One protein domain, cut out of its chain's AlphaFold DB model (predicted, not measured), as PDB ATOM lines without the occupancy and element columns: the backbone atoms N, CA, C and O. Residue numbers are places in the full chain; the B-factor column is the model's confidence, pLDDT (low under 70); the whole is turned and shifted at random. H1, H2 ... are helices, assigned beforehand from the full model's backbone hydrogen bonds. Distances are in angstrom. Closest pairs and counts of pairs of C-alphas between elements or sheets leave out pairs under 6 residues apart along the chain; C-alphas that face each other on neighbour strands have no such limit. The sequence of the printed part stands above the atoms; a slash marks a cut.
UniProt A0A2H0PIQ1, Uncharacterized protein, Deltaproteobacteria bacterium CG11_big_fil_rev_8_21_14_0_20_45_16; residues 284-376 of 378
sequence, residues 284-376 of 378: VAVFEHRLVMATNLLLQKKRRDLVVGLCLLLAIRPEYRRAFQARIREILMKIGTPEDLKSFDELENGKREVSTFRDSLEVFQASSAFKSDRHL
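AT A GLANCE: This is residues 284 to 376 of the 378 residues of an uncharacterized protein of Deltaproteobacteria bacterium CG11_big_fil_rev_8_21_14_0_20_45_16 (UniProt A0A2H0PIQ1). Helix H2 makes the core, and H1, H3, H4 and H5 lie round it in an open arc, with a gap between H1 and H5. H1 to H4 form an up-and-down bundle, each helix running back against the one before, while H5 packs on H2 at a slant and the short H6 packs on the first residues of H2. The printed part has 93 residues, with six named helices in the order H1 to H6 and no named strand; its class is all helix. It is compact, with a radius of gyration of the C-alphas of 12.7 A, and spans 38 by 28 by 23 A.

IN THESE COORDINATES: H1, residues 284 to 300, begins at C-alpha 284, (47.927, -30.319, -17.842), and is 24.3 A long. H2 holds residues 304 to 315 and is 16.8 A long, with C-alpha 304 at (56.575, -49.037, -5.765). H3, residues 322 to 335, measures 20.2 A, and H4, residues 338 to 348, measures 15.1 A. H5 holds residues 357 to 366. H6, residues 368 to 374, ends at C-alpha 374, (55.551, -56.607, 4.759).

HOW THE PARTS SIT: H2 is the hub and touches the five other helices. H1 and H2 form a helical hairpin at a shallow tilt of 24 degrees; residues 295 to 299 of H1 touch residues 304 to 307 of H2, and the closest C-alphas, of Thr 295 and Val 307, are 5.6 A apart. H1 touches H3 with residues 284 to 288 alone, the closest C-alphas being those of Glu 288 and Phe 324 at 7.2 A. H2 and H3 form a second hairpin, closest at the C-alphas of Cys 311 and Ile 328, 5.7 A. H3 and H4 form a third, at 13 degrees, closest at the C-alphas of Leu 332 and Leu 341, 6.3 A. H2 and H4 touch and run the same way, closest at the C-alphas of Ala 315 and Glu 348, 5.8 A. H5 touches H2 at a steep tilt of 43 degrees, with the C-alphas of Gly 309 and Phe 364 closest at 5.0 A. H6 touches residues 304 to 308 of H2, the C-alphas of Asp 305 and Ala 369 being closest at 4.7 A; their tilt of 34 degrees is shallow, only just short of steep. H4 and H5 are near each other, while H1 is apart from H4, H5 and H6. In H1 to H5 every O i to N i+4 pair is within hydrogen-bond range; in H6 1 of 3 is, beside 1 of 4 O i to N i+3 pairs.

THE WHOLE: The C-alphas of Val 284 and His 375, the two farthest apart, are 38.0 A from each other. The printed part has no cut and no long link. The mean pLDDT of the printed part is 86.4; residues 318 to 319 and 368 to 376 are under 70.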
ATOM      1  N   VAL A 284      47.832 -28.850 -17.801       84.50
ATOM      2  CA  VAL A 284      47.927 -30.319 -17.842       84.50
ATOM      3  C   VAL A 284      49.378 -30.802 -17.888       84.50
ATOM      4  O   VAL A 284      49.775 -31.653 -17.100       84.50
ATOM      5  N   ALA A 285      50.197 -30.177 -18.734       88.62
ATOM      6  CA  ALA A 285      51.610 -30.514 -18.874       88.62
ATOM      7  C   ALA A 285      52.417 -30.316 -17.575       88.62
ATOM      8  O   ALA A 285      53.353 -31.067 -17.308       88.62
ATOM      9  N   VAL A 286      52.057 -29.326 -16.745       89.06
ATOM     10  CA  VAL A 286      52.735 -29.078 -15.459       89.06
ATOM     11  C   VAL A 286      52.408 -30.191 -14.469       89.06
ATOM     12  O   VAL A 286      53.314 -30.701 -13.810       89.06
ATOM     13  N   PHE A 287      51.136 -30.591 -14.393       88.75
ATOM     14  CA  PHE A 287      50.711 -31.726 -13.577       88.75
ATOM     15  C   PHE A 287      51.417 -33.014 -14.017       88.75
ATOM     16  O   PHE A 287      52.042 -33.677 -13.196       88.75
ATOM     17  N   GLU A 288      51.382 -33.338 -15.313       90.50
ATOM     18  CA  GLU A 288      52.003 -34.552 -15.856       90.50
ATOM     19  C   GLU A 288      53.503 -34.603 -15.577       90.50
ATOM     20  O   GLU A 288      54.020 -35.636 -15.152       90.50
ATOM     21  N   HIS A 289      54.204 -33.483 -15.773       93.31
ATOM     22  CA  HIS A 289      55.627 -33.392 -15.482       93.31
ATOM     23  C   HIS A 289      55.920 -33.683 -14.003       93.31
ATOM     24  O   HIS A 289      56.784 -34.505 -13.695       93.31
ATOM     25  N   ARG A 290      55.169 -33.064 -13.083       93.94
ATOM     26  CA  ARG A 290      55.342 -33.271 -11.637       93.94
ATOM     27  C   ARG A 290      54.977 -34.681 -11.198       93.94
ATOM     28  O   ARG A 290      55.698 -35.250 -10.384       93.94
ATOM     29  N   LEU A 291      53.909 -35.249 -11.756       94.31
ATOM     30  CA  LEU A 291      53.514 -36.630 -11.502       94.31
ATOM     31  C   LEU A 291      54.645 -37.584 -11.900       94.31
ATOM     32  O   LEU A 291      55.082 -38.376 -11.074       94.31
ATOM     33  N   VAL A 292      55.196 -37.443 -13.111       94.94
ATOM     34  CA  VAL A 292      56.316 -38.270 -13.596       94.94
ATOM     35  C   VAL A 292      57.566 -38.108 -12.731       94.94
ATOM     36  O   VAL A 292      58.245 -39.089 -12.427       94.94
ATOM     37  N   MET A 293      57.895 -36.881 -12.319       96.19
ATOM     38  CA  MET A 293      59.020 -36.648 -11.411       96.19
ATOM     39  C   MET A 293      58.815 -37.350 -10.065       96.19
ATOM     40  O   MET A 293      59.726 -38.029  -9.592       96.19
ATOM     41  N   ALA A 294      57.626 -37.217  -9.469       96.06
ATOM     42  CA  ALA A 294      57.289 -37.856  -8.203       96.06
ATOM     43  C   ALA A 294      57.339 -39.387  -8.315       96.06
ATOM     44  O   ALA A 294      57.966 -40.042  -7.481       96.06
ATOM     45  N   THR A 295      56.772 -39.963  -9.382       96.19
ATOM     46  CA  THR A 295      56.803 -41.413  -9.608       96.19
ATOM     47  C   THR A 295      58.225 -41.922  -9.806       96.19
ATOM     48  O   THR A 295      58.608 -42.917  -9.200       96.19
ATOM     49  N   ASN A 296      59.049 -41.224 -10.595       96.00
ATOM     50  CA  ASN A 296      60.439 -41.619 -10.821       96.00
ATOM     51  C   ASN A 296      61.264 -41.561  -9.530       96.00
ATOM     52  O   ASN A 296      62.042 -42.476  -9.269       96.00
ATOM     53  N   LEU A 297      61.073 -40.527  -8.705       95.88
ATOM     54  CA  LEU A 297      61.751 -40.401  -7.415       95.88
ATOM     55  C   LEU A 297      61.395 -41.560  -6.472       95.88
ATOM     56  O   LEU A 297      62.275 -42.131  -5.829       95.88
ATOM     57  N   LEU A 298      60.117 -41.930  -6.402       95.25
ATOM     58  CA  LEU A 298      59.651 -43.065  -5.605       95.25
ATOM     59  C   LEU A 298      60.201 -44.399  -6.127       95.25
ATOM     60  O   LEU A 298      60.694 -45.205  -5.339       95.25
ATOM     61  N   LEU A 299      60.201 -44.615  -7.446       94.62
ATOM     62  CA  LEU A 299      60.766 -45.821  -8.061       94.62
ATOM     63  C   LEU A 299      62.274 -45.946  -7.812       94.62
ATOM     64  O   LEU A 299      62.747 -47.033  -7.491       94.62
ATOM     65  N   GLN A 300      63.027 -44.844  -7.879       95.25
ATOM     66  CA  GLN A 300      64.453 -44.824  -7.519       95.25
ATOM     67  C   GLN A 300      64.682 -45.221  -6.055       95.25
ATOM     68  O   GLN A 300      65.643 -45.924  -5.746       95.25
ATOM     69  N   LYS A 301      63.768 -44.830  -5.161       95.00
ATOM     70  CA  LYS A 301      63.755 -45.244  -3.749       95.00
ATOM     71  C   LYS A 301      63.172 -46.643  -3.523       95.00
ATOM     72  O   LYS A 301      63.014 -47.041  -2.374       95.00
ATOM     73  N   LYS A 302      62.846 -47.383  -4.590       93.94
ATOM     74  CA  LYS A 302      62.190 -48.700  -4.550       93.94
ATOM     75  C   LYS A 302      60.839 -48.691  -3.817       93.94
ATOM     76  O   LYS A 302      60.403 -49.719  -3.321       93.94
ATOM     77  N   ARG A 303      60.156 -47.544  -3.782       93.19
ATOM     78  CA  ARG A 303      58.841 -47.353  -3.151       93.19
ATOM     79  C   ARG A 303      57.709 -47.518  -4.161       93.19
ATOM     80  O   ARG A 303      56.969 -46.576  -4.446       93.19
ATOM     81  N   ARG A 304      57.624 -48.702  -4.779       93.06
ATOM     82  CA  ARG A 304      56.575 -49.037  -5.765       93.06
ATOM     83  C   ARG A 304      55.179 -48.917  -5.147       93.06
ATOM     84  O   ARG A 304      54.269 -48.408  -5.798       93.06
ATOM     85  N   ASP A 305      55.056 -49.343  -3.893       90.06
ATOM     86  CA  ASP A 305      53.877 -49.218  -3.038       90.06
ATOM     87  C   ASP A 305      53.289 -47.801  -3.055       90.06
ATOM     88  O   ASP A 305      52.104 -47.619  -3.345       90.06
ATOM     89  N   LEU A 306      54.138 -46.792  -2.853       93.31
ATOM     90  CA  LEU A 306      53.721 -45.394  -2.844       93.31
ATOM     91  C   LEU A 306      53.344 -44.878  -4.227       93.31
ATOM     92  O   LEU A 306      52.466 -44.029  -4.329       93.31
ATOM     93  N   VAL A 307      53.960 -45.372  -5.304       95.25
ATOM     94  CA  VAL A 307      53.561 -44.934  -6.651       95.25
ATOM     95  C   VAL A 307      52.151 -45.412  -6.976       95.25
ATOM     96  O   VAL A 307      51.348 -44.632  -7.490       95.25
ATOM     97  N   VAL A 308      51.833 -46.666  -6.644       94.38
ATOM     98  CA  VAL A 308      50.477 -47.203  -6.818       94.38
ATOM     99  C   VAL A 308      49.495 -46.450  -5.920       94.38
ATOM    100  O   VAL A 308      48.474 -45.980  -6.413       94.38
ATOM    101  N   GLY A 309      49.829 -46.244  -4.640       93.50
ATOM    102  CA  GLY A 309      49.000 -45.475  -3.707       93.50
ATOM    103  C   GLY A 309      48.726 -44.045  -4.183       93.50
ATOM    104  O   GLY A 309      47.578 -43.611  -4.194       93.50
ATOM    105  N   LEU A 310      49.755 -43.338  -4.662       94.25
ATOM    106  CA  LEU A 310      49.633 -42.012  -5.272       94.25
ATOM    107  C   LEU A 310      48.650 -42.025  -6.450       94.25
ATOM    108  O   LEU A 310      47.763 -41.179  -6.523       94.25
ATOM    109  N   CYS A 311      48.800 -42.989  -7.360       94.06
ATOM    110  CA  CYS A 311      47.945 -43.124  -8.536       94.06
ATOM    111  C   CYS A 311      46.483 -43.399  -8.160       94.06
ATOM    112  O   CYS A 311      45.587 -42.758  -8.704       94.06
ATOM    113  N   LEU A 312      46.239 -44.308  -7.212       93.12
ATOM    114  CA  LEU A 312      44.888 -44.643  -6.759       93.12
ATOM    115  C   LEU A 312      44.231 -43.482  -6.009       93.12
ATOM    116  O   LEU A 312      43.065 -43.185  -6.255       93.12
ATOM    117  N   LEU A 313      44.973 -42.770  -5.154       92.06
ATOM    118  CA  LEU A 313      44.436 -41.595  -4.469       92.06
ATOM    119  C   LEU A 313      44.067 -40.488  -5.456       92.06
ATOM    120  O   LEU A 313      43.002 -39.895  -5.307       92.06
ATOM    121  N   LEU A 314      44.899 -40.251  -6.480       91.06
ATOM    122  CA  LEU A 314      44.600 -39.337  -7.589       91.06
ATOM    123  C   LEU A 314      43.404 -39.804  -8.443       91.06
ATOM    124  O   LEU A 314      42.755 -38.984  -9.080       91.06
ATOM    125  N   ALA A 315      43.068 -41.093  -8.458       89.88
ATOM    126  CA  ALA A 315      41.923 -41.597  -9.213       89.88
ATOM    127  C   ALA A 315      40.569 -41.311  -8.537       89.88
ATOM    128  O   ALA A 315      39.556 -41.263  -9.228       89.88
ATOM    129  N   ILE A 316      40.547 -41.059  -7.218       88.38
ATOM    130  CA  ILE A 316      39.320 -40.805  -6.430       88.38
ATOM    131  C   ILE A 316      38.503 -39.616  -6.963       88.38
ATOM    132  O   ILE A 316      37.299 -39.533  -6.734       88.38
ATOM    133  N   ARG A 317      39.135 -38.668  -7.661       80.94
ATOM    134  CA  ARG A 317      38.485 -37.448  -8.153       80.94
ATOM    135  C   ARG A 317      38.280 -37.539  -9.676       80.94
ATOM    136  O   ARG A 317      39.134 -37.097 -10.446       80.94
ATOM    137  N   PRO A 318      37.143 -38.082 -10.152       64.12
ATOM    138  CA  PRO A 318      36.885 -38.290 -11.582       64.12
ATOM    139  C   PRO A 318      36.710 -36.979 -12.361       64.12
ATOM    140  O   PRO A 318      36.828 -36.961 -13.582       64.12
ATOM    141  N   GLU A 319      36.501 -35.862 -11.661       67.31
ATOM    142  CA  GLU A 319      36.486 -34.491 -12.192       67.31
ATOM    143  C   GLU A 319      37.808 -34.044 -12.847       67.31
ATOM    144  O   GLU A 319      37.911 -32.951 -13.411       67.31
ATOM    145  N   TYR A 320      38.822 -34.908 -12.841       70.50
ATOM    146  CA  TYR A 320      40.035 -34.738 -13.618       70.50
ATOM    147  C   TYR A 320      39.825 -34.857 -15.120       70.50
ATOM    148  O   TYR A 320      39.061 -35.664 -15.643       70.50
ATOM    149  N   ARG A 321      40.566 -34.016 -15.853       72.06
ATOM    150  CA  ARG A 321      40.612 -34.072 -17.314       72.06
ATOM    151  C   ARG A 321      41.003 -35.489 -17.722       72.06
ATOM    152  O   ARG A 321      41.967 -36.019 -17.182       72.06
ATOM    153  N   ARG A 322      40.328 -36.057 -18.728       82.44
ATOM    154  CA  ARG A 322      40.631 -37.401 -19.265       82.44
ATOM    155  C   ARG A 322      42.128 -37.637 -19.519       82.44
ATOM    156  O   ARG A 322      42.606 -38.748 -19.339       82.44
ATOM    157  N   ALA A 323      42.875 -36.591 -19.880       80.69
ATOM    158  CA  ALA A 323      44.331 -36.640 -20.023       80.69
ATOM    159  C   ALA A 323      45.069 -37.043 -18.725       80.69
ATOM    160  O   ALA A 323      45.976 -37.869 -18.772       80.69
ATOM    161  N   PHE A 324      44.653 -36.528 -17.561       85.25
ATOM    162  CA  PHE A 324      45.229 -36.891 -16.261       85.25
ATOM    163  C   PHE A 324      44.992 -38.359 -15.930       85.25
ATOM    164  O   PHE A 324      45.942 -39.068 -15.600       85.25
ATOM    165  N   GLN A 325      43.754 -38.824 -16.094       88.44
ATOM    166  CA  GLN A 325      43.399 -40.222 -15.854       88.44
ATOM    167  C   GLN A 325      44.165 -41.163 -16.793       88.44
ATOM    168  O   GLN A 325      44.747 -42.148 -16.344       88.44
ATOM    169  N   ALA A 326      44.288 -40.810 -18.079       90.81
ATOM    170  CA  ALA A 326      45.073 -41.582 -19.042       90.81
ATOM    171  C   ALA A 326      46.544 -41.728 -18.616       90.81
ATOM    172  O   ALA A 326      47.113 -42.816 -18.721       90.81
ATOM    173  N   ARG A 327      47.152 -40.659 -18.085       92.38
ATOM    174  CA  ARG A 327      48.538 -40.701 -17.605       92.38
ATOM    175  C   ARG A 327      48.700 -41.555 -16.350       92.38
ATOM    176  O   ARG A 327      49.663 -42.315 -16.264       92.38
ATOM    177  N   ILE A 328      47.769 -41.458 -15.400       93.31
ATOM    178  CA  ILE A 328      47.753 -42.303 -14.196       93.31
ATOM    179  C   ILE A 328      47.633 -43.780 -14.599       93.31
ATOM    180  O   ILE A 328      48.430 -44.611 -14.158       93.31
ATOM    181  N   ARG A 329      46.711 -44.095 -15.515       94.88
ATOM    182  CA  ARG A 329      46.528 -45.443 -16.062       94.88
ATOM    183  C   ARG A 329      47.794 -45.974 -16.732       94.88
ATOM    184  O   ARG A 329      48.163 -47.120 -16.508       94.88
ATOM    185  N   GLU A 330      48.486 -45.157 -17.530       95.75
ATOM    186  CA  GLU A 330      49.749 -45.548 -18.173       95.75
ATOM    187  C   GLU A 330      50.823 -45.943 -17.154       95.75
ATOM    188  O   GLU A 330      51.533 -46.931 -17.351       95.75
ATOM    189  N   ILE A 331      50.934 -45.194 -16.054       95.38
ATOM    190  CA  ILE A 331      51.855 -45.520 -14.963       95.38
ATOM    191  C   ILE A 331      51.448 -46.860 -14.338       95.38
ATOM    192  O   ILE A 331      52.277 -47.767 -14.256       95.38
ATOM    193  N   LEU A 332      50.172 -47.028 -13.982       94.94
ATOM    194  CA  LEU A 332      49.664 -48.273 -13.399       94.94
ATOM    195  C   LEU A 332      49.818 -49.487 -14.328       94.94
ATOM    196  O   LEU A 332      50.108 -50.569 -13.845       94.94
ATOM    197  N   MET A 333      49.723 -49.343 -15.652       96.19
ATOM    198  CA  MET A 333      49.986 -50.461 -16.575       96.19
ATOM    199  C   MET A 333      51.452 -50.910 -16.571       96.19
ATOM    200  O   MET A 333      51.738 -52.073 -16.839       96.19
ATOM    201  N   LYS A 334      52.390 -50.000 -16.284       95.38
ATOM    202  CA  LYS A 334      53.827 -50.313 -16.246       95.38
ATOM    203  C   LYS A 334      54.263 -50.910 -14.917       95.38
ATOM    204  O   LYS A 334      55.205 -51.696 -14.892       95.38
ATOM    205  N   ILE A 335      53.639 -50.483 -13.820       93.56
ATOM    206  CA  ILE A 335      54.126 -50.788 -12.470       93.56
ATOM    207  C   ILE A 335      53.062 -51.340 -11.519       93.56
ATOM    208  O   ILE A 335      53.415 -51.742 -10.421       93.56
ATOM    209  N   GLY A 336      51.782 -51.345 -11.861       90.88
ATOM    210  CA  GLY A 336      50.706 -51.900 -11.037       90.88
ATOM    211  C   GLY A 336      50.508 -53.397 -11.273       90.88
ATOM    212  O   GLY A 336      51.163 -54.004 -12.122       90.88
ATOM    213  N   THR A 337      49.623 -54.006 -10.497       92.50
ATOM    214  CA  THR A 337      49.070 -55.345 -10.744       92.50
ATOM    215  C   THR A 337      47.724 -55.256 -11.477       92.50
ATOM    216  O   THR A 337      47.140 -54.169 -11.570       92.50
ATOM    217  N   PRO A 338      47.193 -56.374 -12.007       93.69
ATOM    218  CA  PRO A 338      45.827 -56.413 -12.531       93.69
ATOM    219  C   PRO A 338      44.776 -55.936 -11.515       93.69
ATOM    220  O   PRO A 338      43.814 -55.270 -11.895       93.69
ATOM    221  N   GLU A 339      44.972 -56.222 -10.228       91.94
ATOM    222  CA  GLU A 339      44.101 -55.781  -9.136       91.94
ATOM    223  C   GLU A 339      44.170 -54.264  -8.914       91.94
ATOM    224  O   GLU A 339      43.135 -53.629  -8.685       91.94
ATOM    225  N   ASP A 340      45.361 -53.667  -9.025       93.00
ATOM    226  CA  ASP A 340      45.529 -52.214  -8.915       93.00
ATOM    227  C   ASP A 340      44.841 -51.500 -10.096       93.00
ATOM    228  O   ASP A 340      44.143 -50.505  -9.901       93.00
ATOM    229  N   LEU A 341      44.975 -52.034 -11.319       94.44
ATOM    230  CA  LEU A 341      44.284 -51.519 -12.510       94.44
ATOM    231  C   LEU A 341      42.764 -51.653 -12.400       94.44
ATOM    232  O   LEU A 341      42.041 -50.721 -12.743       94.44
ATOM    233  N   LYS A 342      42.272 -52.784 -11.883       94.06
ATOM    234  CA  LYS A 342      40.844 -52.971 -11.613       94.06
ATOM    235  C   LYS A 342      40.337 -51.954 -10.588       94.06
ATOM    236  O   LYS A 342      39.287 -51.360 -10.800       94.06
ATOM    237  N   SER A 343      41.089 -51.729  -9.510       92.31
ATOM    238  CA  SER A 343      40.738 -50.738  -8.484       92.31
ATOM    239  C   SER A 343      40.697 -49.323  -9.066       92.31
ATOM    240  O   SER A 343      39.780 -48.563  -8.770       92.31
ATOM    241  N   PHE A 344      41.658 -48.981  -9.928       93.62
ATOM    242  CA  PHE A 344      41.647 -47.728 -10.681       93.62
ATOM    243  C   PHE A 344      40.398 -47.606 -11.563       93.62
ATOM    244  O   PHE A 344      39.718 -46.588 -11.495       93.62
ATOM    245  N   ASP A 345      40.050 -48.647 -12.325       93.44
ATOM    246  CA  ASP A 345      38.855 -48.656 -13.180       93.44
ATOM    247  C   ASP A 345      37.562 -48.501 -12.371       93.44
ATOM    248  O   ASP A 345      36.612 -47.857 -12.818       93.44
ATOM    249  N   GLU A 346      37.497 -49.094 -11.180       92.94
ATOM    250  CA  GLU A 346      36.355 -48.946 -10.281       92.94
ATOM    251  C   GLU A 346      36.229 -47.514  -9.745       92.94
ATOM    252  O   GLU A 346      35.118 -46.987  -9.713       92.94
ATOM    253  N   LEU A 347      37.342 -46.872  -9.380       91.00
ATOM    254  CA  LEU A 347      37.372 -45.476  -8.929       91.00
ATOM    255  C   LEU A 347      37.041 -44.501 -10.071       91.00
ATOM    256  O   LEU A 347      36.153 -43.665  -9.929       91.00
ATOM    257  N   GLU A 348      37.703 -44.643 -11.225       89.19
ATOM    258  CA  GLU A 348      37.533 -43.776 -12.402       89.19
ATOM    259  C   GLU A 348      36.079 -43.766 -12.892       89.19
ATOM    260  O   GLU A 348      35.539 -42.716 -13.242       89.19
ATOM    261  N   ASN A 349      35.425 -44.931 -12.887       88.06
ATOM    262  CA  ASN A 349      34.041 -45.078 -13.338       88.06
ATOM    263  C   ASN A 349      33.004 -44.866 -12.219       88.06
ATOM    264  O   ASN A 349      31.823 -45.135 -12.444       88.06
ATOM    265  N   GLY A 350      33.421 -44.449 -11.018       85.94
ATOM    266  CA  GLY A 350      32.529 -44.242  -9.872       85.94
ATOM    267  C   GLY A 350      31.829 -45.515  -9.375       85.94
ATOM    268  O   GLY A 350      30.792 -45.431  -8.727       85.94
ATOM    269  N   LYS A 351      32.363 -46.702  -9.691       89.75
ATOM    270  CA  LYS A 351      31.855 -47.995  -9.196       89.75
ATOM    271  C   LYS A 351      32.291 -48.276  -7.760       89.75
ATOM    272  O   LYS A 351      31.636 -49.056  -7.075       89.75
ATOM    273  N   ARG A 352      33.396 -47.665  -7.325       88.94
ATOM    274  CA  ARG A 352      33.848 -47.645  -5.934       88.94
ATOM    275  C   ARG A 352      33.745 -46.221  -5.413       88.94
ATOM    276  O   ARG A 352      34.496 -45.348  -5.838       88.94
ATOM    277  N   GLU A 353      32.815 -46.006  -4.495       87.44
ATOM    278  CA  GLU A 353      32.686 -44.735  -3.798       87.44
ATOM    279  C   GLU A 353      33.768 -44.628  -2.716       87.44
ATOM    280  O   GLU A 353      34.036 -45.583  -1.987       87.44
ATOM    281  N   VAL A 354      34.414 -43.467  -2.642       88.62
ATOM    282  CA  VAL A 354      35.355 -43.121  -1.575       88.62
ATOM    283  C   VAL A 354      34.831 -41.838  -0.982       88.62
ATOM    284  O   VAL A 354      35.036 -40.762  -1.542       88.62
ATOM    285  N   SER A 355      34.084 -41.978   0.106       87.81
ATOM    286  CA  SER A 355      33.356 -40.873   0.725       87.81
ATOM    287  C   SER A 355      33.948 -40.495   2.076       87.81
ATOM    288  O   SER A 355      33.809 -39.344   2.481       87.81
ATOM    289  N   THR A 356      34.673 -41.412   2.725       90.44
ATOM    290  CA  THR A 356      35.227 -41.245   4.073       90.44
ATOM    291  C   THR A 356      36.758 -41.246   4.109       90.44
ATOM    292  O   THR A 356      37.451 -41.621   3.150       90.44
ATOM    293  N   PHE A 357      37.315 -40.856   5.259       90.75
ATOM    294  CA  PHE A 357      38.756 -40.954   5.496       90.75
ATOM    295  C   PHE A 357      39.205 -42.422   5.545       90.75
ATOM    296  O   PHE A 357      40.246 -42.777   4.988       90.75
ATOM    297  N   ARG A 358      38.385 -43.298   6.143       91.69
ATOM    298  CA  ARG A 358      38.654 -44.740   6.197       91.69
ATOM    299  C   ARG A 358      38.705 -45.354   4.802       91.69
ATOM    300  O   ARG A 358      39.668 -46.056   4.515       91.69
ATOM    301  N   ASP A 359      37.754 -45.030   3.927       90.44
ATOM    302  CA  ASP A 359      37.751 -45.518   2.540       90.44
ATOM    303  C   ASP A 359      39.056 -45.139   1.823       90.44
ATOM    304  O   ASP A 359      39.629 -45.928   1.073       90.44
ATOM    305  N   SER A 360      39.555 -43.928   2.084       88.81
ATOM    306  CA  SER A 360      40.797 -43.412   1.499       88.81
ATOM    307  C   SER A 360      42.023 -44.193   1.982       88.81
ATOM    308  O   SER A 360      42.891 -44.553   1.181       88.81
ATOM    309  N   LEU A 361      42.075 -44.504   3.283       89.06
ATOM    310  CA  LEU A 361      43.095 -45.382   3.857       89.06
ATOM    311  C   LEU A 361      42.992 -46.802   3.293       89.06
ATOM    312  O   LEU A 361      44.016 -47.401   2.977       89.06
ATOM    313  N   GLU A 362      41.783 -47.332   3.112       90.00
ATOM    314  CA  GLU A 362      41.561 -48.660   2.538       90.00
ATOM    315  C   GLU A 362      41.973 -48.733   1.069       90.00
ATOM    316  O   GLU A 362      42.576 -49.721   0.661       90.00
ATOM    317  N   VAL A 363      41.697 -47.707   0.259       86.69
ATOM    318  CA  VAL A 363      42.195 -47.618  -1.126       86.69
ATOM    319  C   VAL A 363      43.719 -47.683  -1.148       86.69
ATOM    320  O   VAL A 363      44.293 -48.432  -1.939       86.69
ATOM    321  N   PHE A 364      44.373 -46.948  -0.248       83.56
ATOM    322  CA  PHE A 364      45.823 -46.970  -0.116       83.56
ATOM    323  C   PHE A 364      46.350 -48.347   0.334       83.56
ATOM    324  O   PHE A 364      47.243 -48.906  -0.301       83.56
ATOM    325  N   GLN A 365      45.772 -48.927   1.387       83.06
ATOM    326  CA  GLN A 365      46.198 -50.204   1.976       83.06
ATOM    327  C   GLN A 365      45.831 -51.430   1.124       83.06
ATOM    328  O   GLN A 365      46.454 -52.487   1.249       83.06
ATOM    329  N   ALA A 366      44.817 -51.320   0.262       72.31
ATOM    330  CA  ALA A 366      44.405 -52.385  -0.645       72.31
ATOM    331  C   ALA A 366      45.404 -52.612  -1.787       72.31
ATOM    332  O   ALA A 366      45.384 -53.696  -2.371       72.31
ATOM    333  N   SER A 367      46.284 -51.638  -2.058       70.19
ATOM    334  CA  SER A 367      47.378 -51.770  -3.021       70.19
ATOM    335  C   SER A 367      48.179 -53.041  -2.743       70.19
ATOM    336  O   SER A 367      48.770 -53.228  -1.675       70.19
ATOM    337  N   SER A 368      48.193 -53.930  -3.731       57.34
ATOM    338  CA  SER A 368      48.876 -55.225  -3.678       57.34
ATOM    339  C   SER A 368      50.365 -55.099  -3.312       57.34
ATOM    340  O   SER A 368      50.903 -55.942  -2.591       57.34
ATOM    341  N   ALA A 369      51.000 -53.992  -3.709       58.41
ATOM    342  CA  ALA A 369      52.385 -53.658  -3.390       58.41
ATOM    343  C   ALA A 369      52.625 -53.396  -1.888       58.41
ATOM    344  O   ALA A 369      53.704 -53.693  -1.381       58.41
ATOM    345  N   PHE A 370      51.620 -52.915  -1.150       59.44
ATOM    346  CA  PHE A 370      51.726 -52.707   0.300       59.44
ATOM    347  C   PHE A 370      51.687 -54.035   1.076       59.44
ATOM    348  O   PHE A 370      52.289 -54.173   2.142       59.44
ATOM    349  N   LYS A 371      50.998 -55.043   0.522       58.38
ATOM    350  CA  LYS A 371      50.876 -56.382   1.119       58.38
ATOM    351  C   LYS A 371      52.115 -57.248   0.873       58.38
ATOM    352  O   LYS A 371      52.475 -58.031   1.746       58.38
ATOM    353  N   SER A 372      52.792 -57.101  -0.270       55.12
ATOM    354  CA  SER A 372      53.979 -57.905  -0.604       55.12
ATOM    355  C   SER A 372      55.248 -57.506   0.165       55.12
ATOM    356  O   SER A 372      56.038 -58.383   0.505       55.12
ATOM    357  N   ASP A 373      55.435 -56.223   0.500       53.56
ATOM    358  CA  ASP A 373      56.671 -55.741   1.151       53.56
ATOM    359  C   ASP A 373      56.718 -55.970   2.675       53.56
ATOM    360  O   ASP A 373      57.804 -56.019   3.259       53.56
ATOM    361  N   ARG A 374      55.572 -56.191   3.340       53.16
ATOM    362  CA  ARG A 374      55.551 -56.607   4.759       53.16
ATOM    363  C   ARG A 374      55.902 -58.081   4.962       53.16
ATOM    364  O   ARG A 374      56.431 -58.420   6.012       53.16
ATOM    365  N   HIS A 375      55.658 -58.939   3.971       46.69
ATOM    366  CA  HIS A 375      55.993 -60.367   4.051       46.69
ATOM    367  C   HIS A 375      57.459 -60.686   3.728       46.69
ATOM    368  O   HIS A 375      57.890 -61.810   3.946       46.69
ATOM    369  N   LEU A 376      58.230 -59.720   3.219       43.25
ATOM    370  CA  LEU A 376      59.668 -59.882   2.969       43.25
ATOM    371  C   LEU A 376      60.549 -59.395   4.135       43.25
ATOM    372  O   LEU A 376      61.748 -59.653   4.125       43.25
TER     373      LEU A 376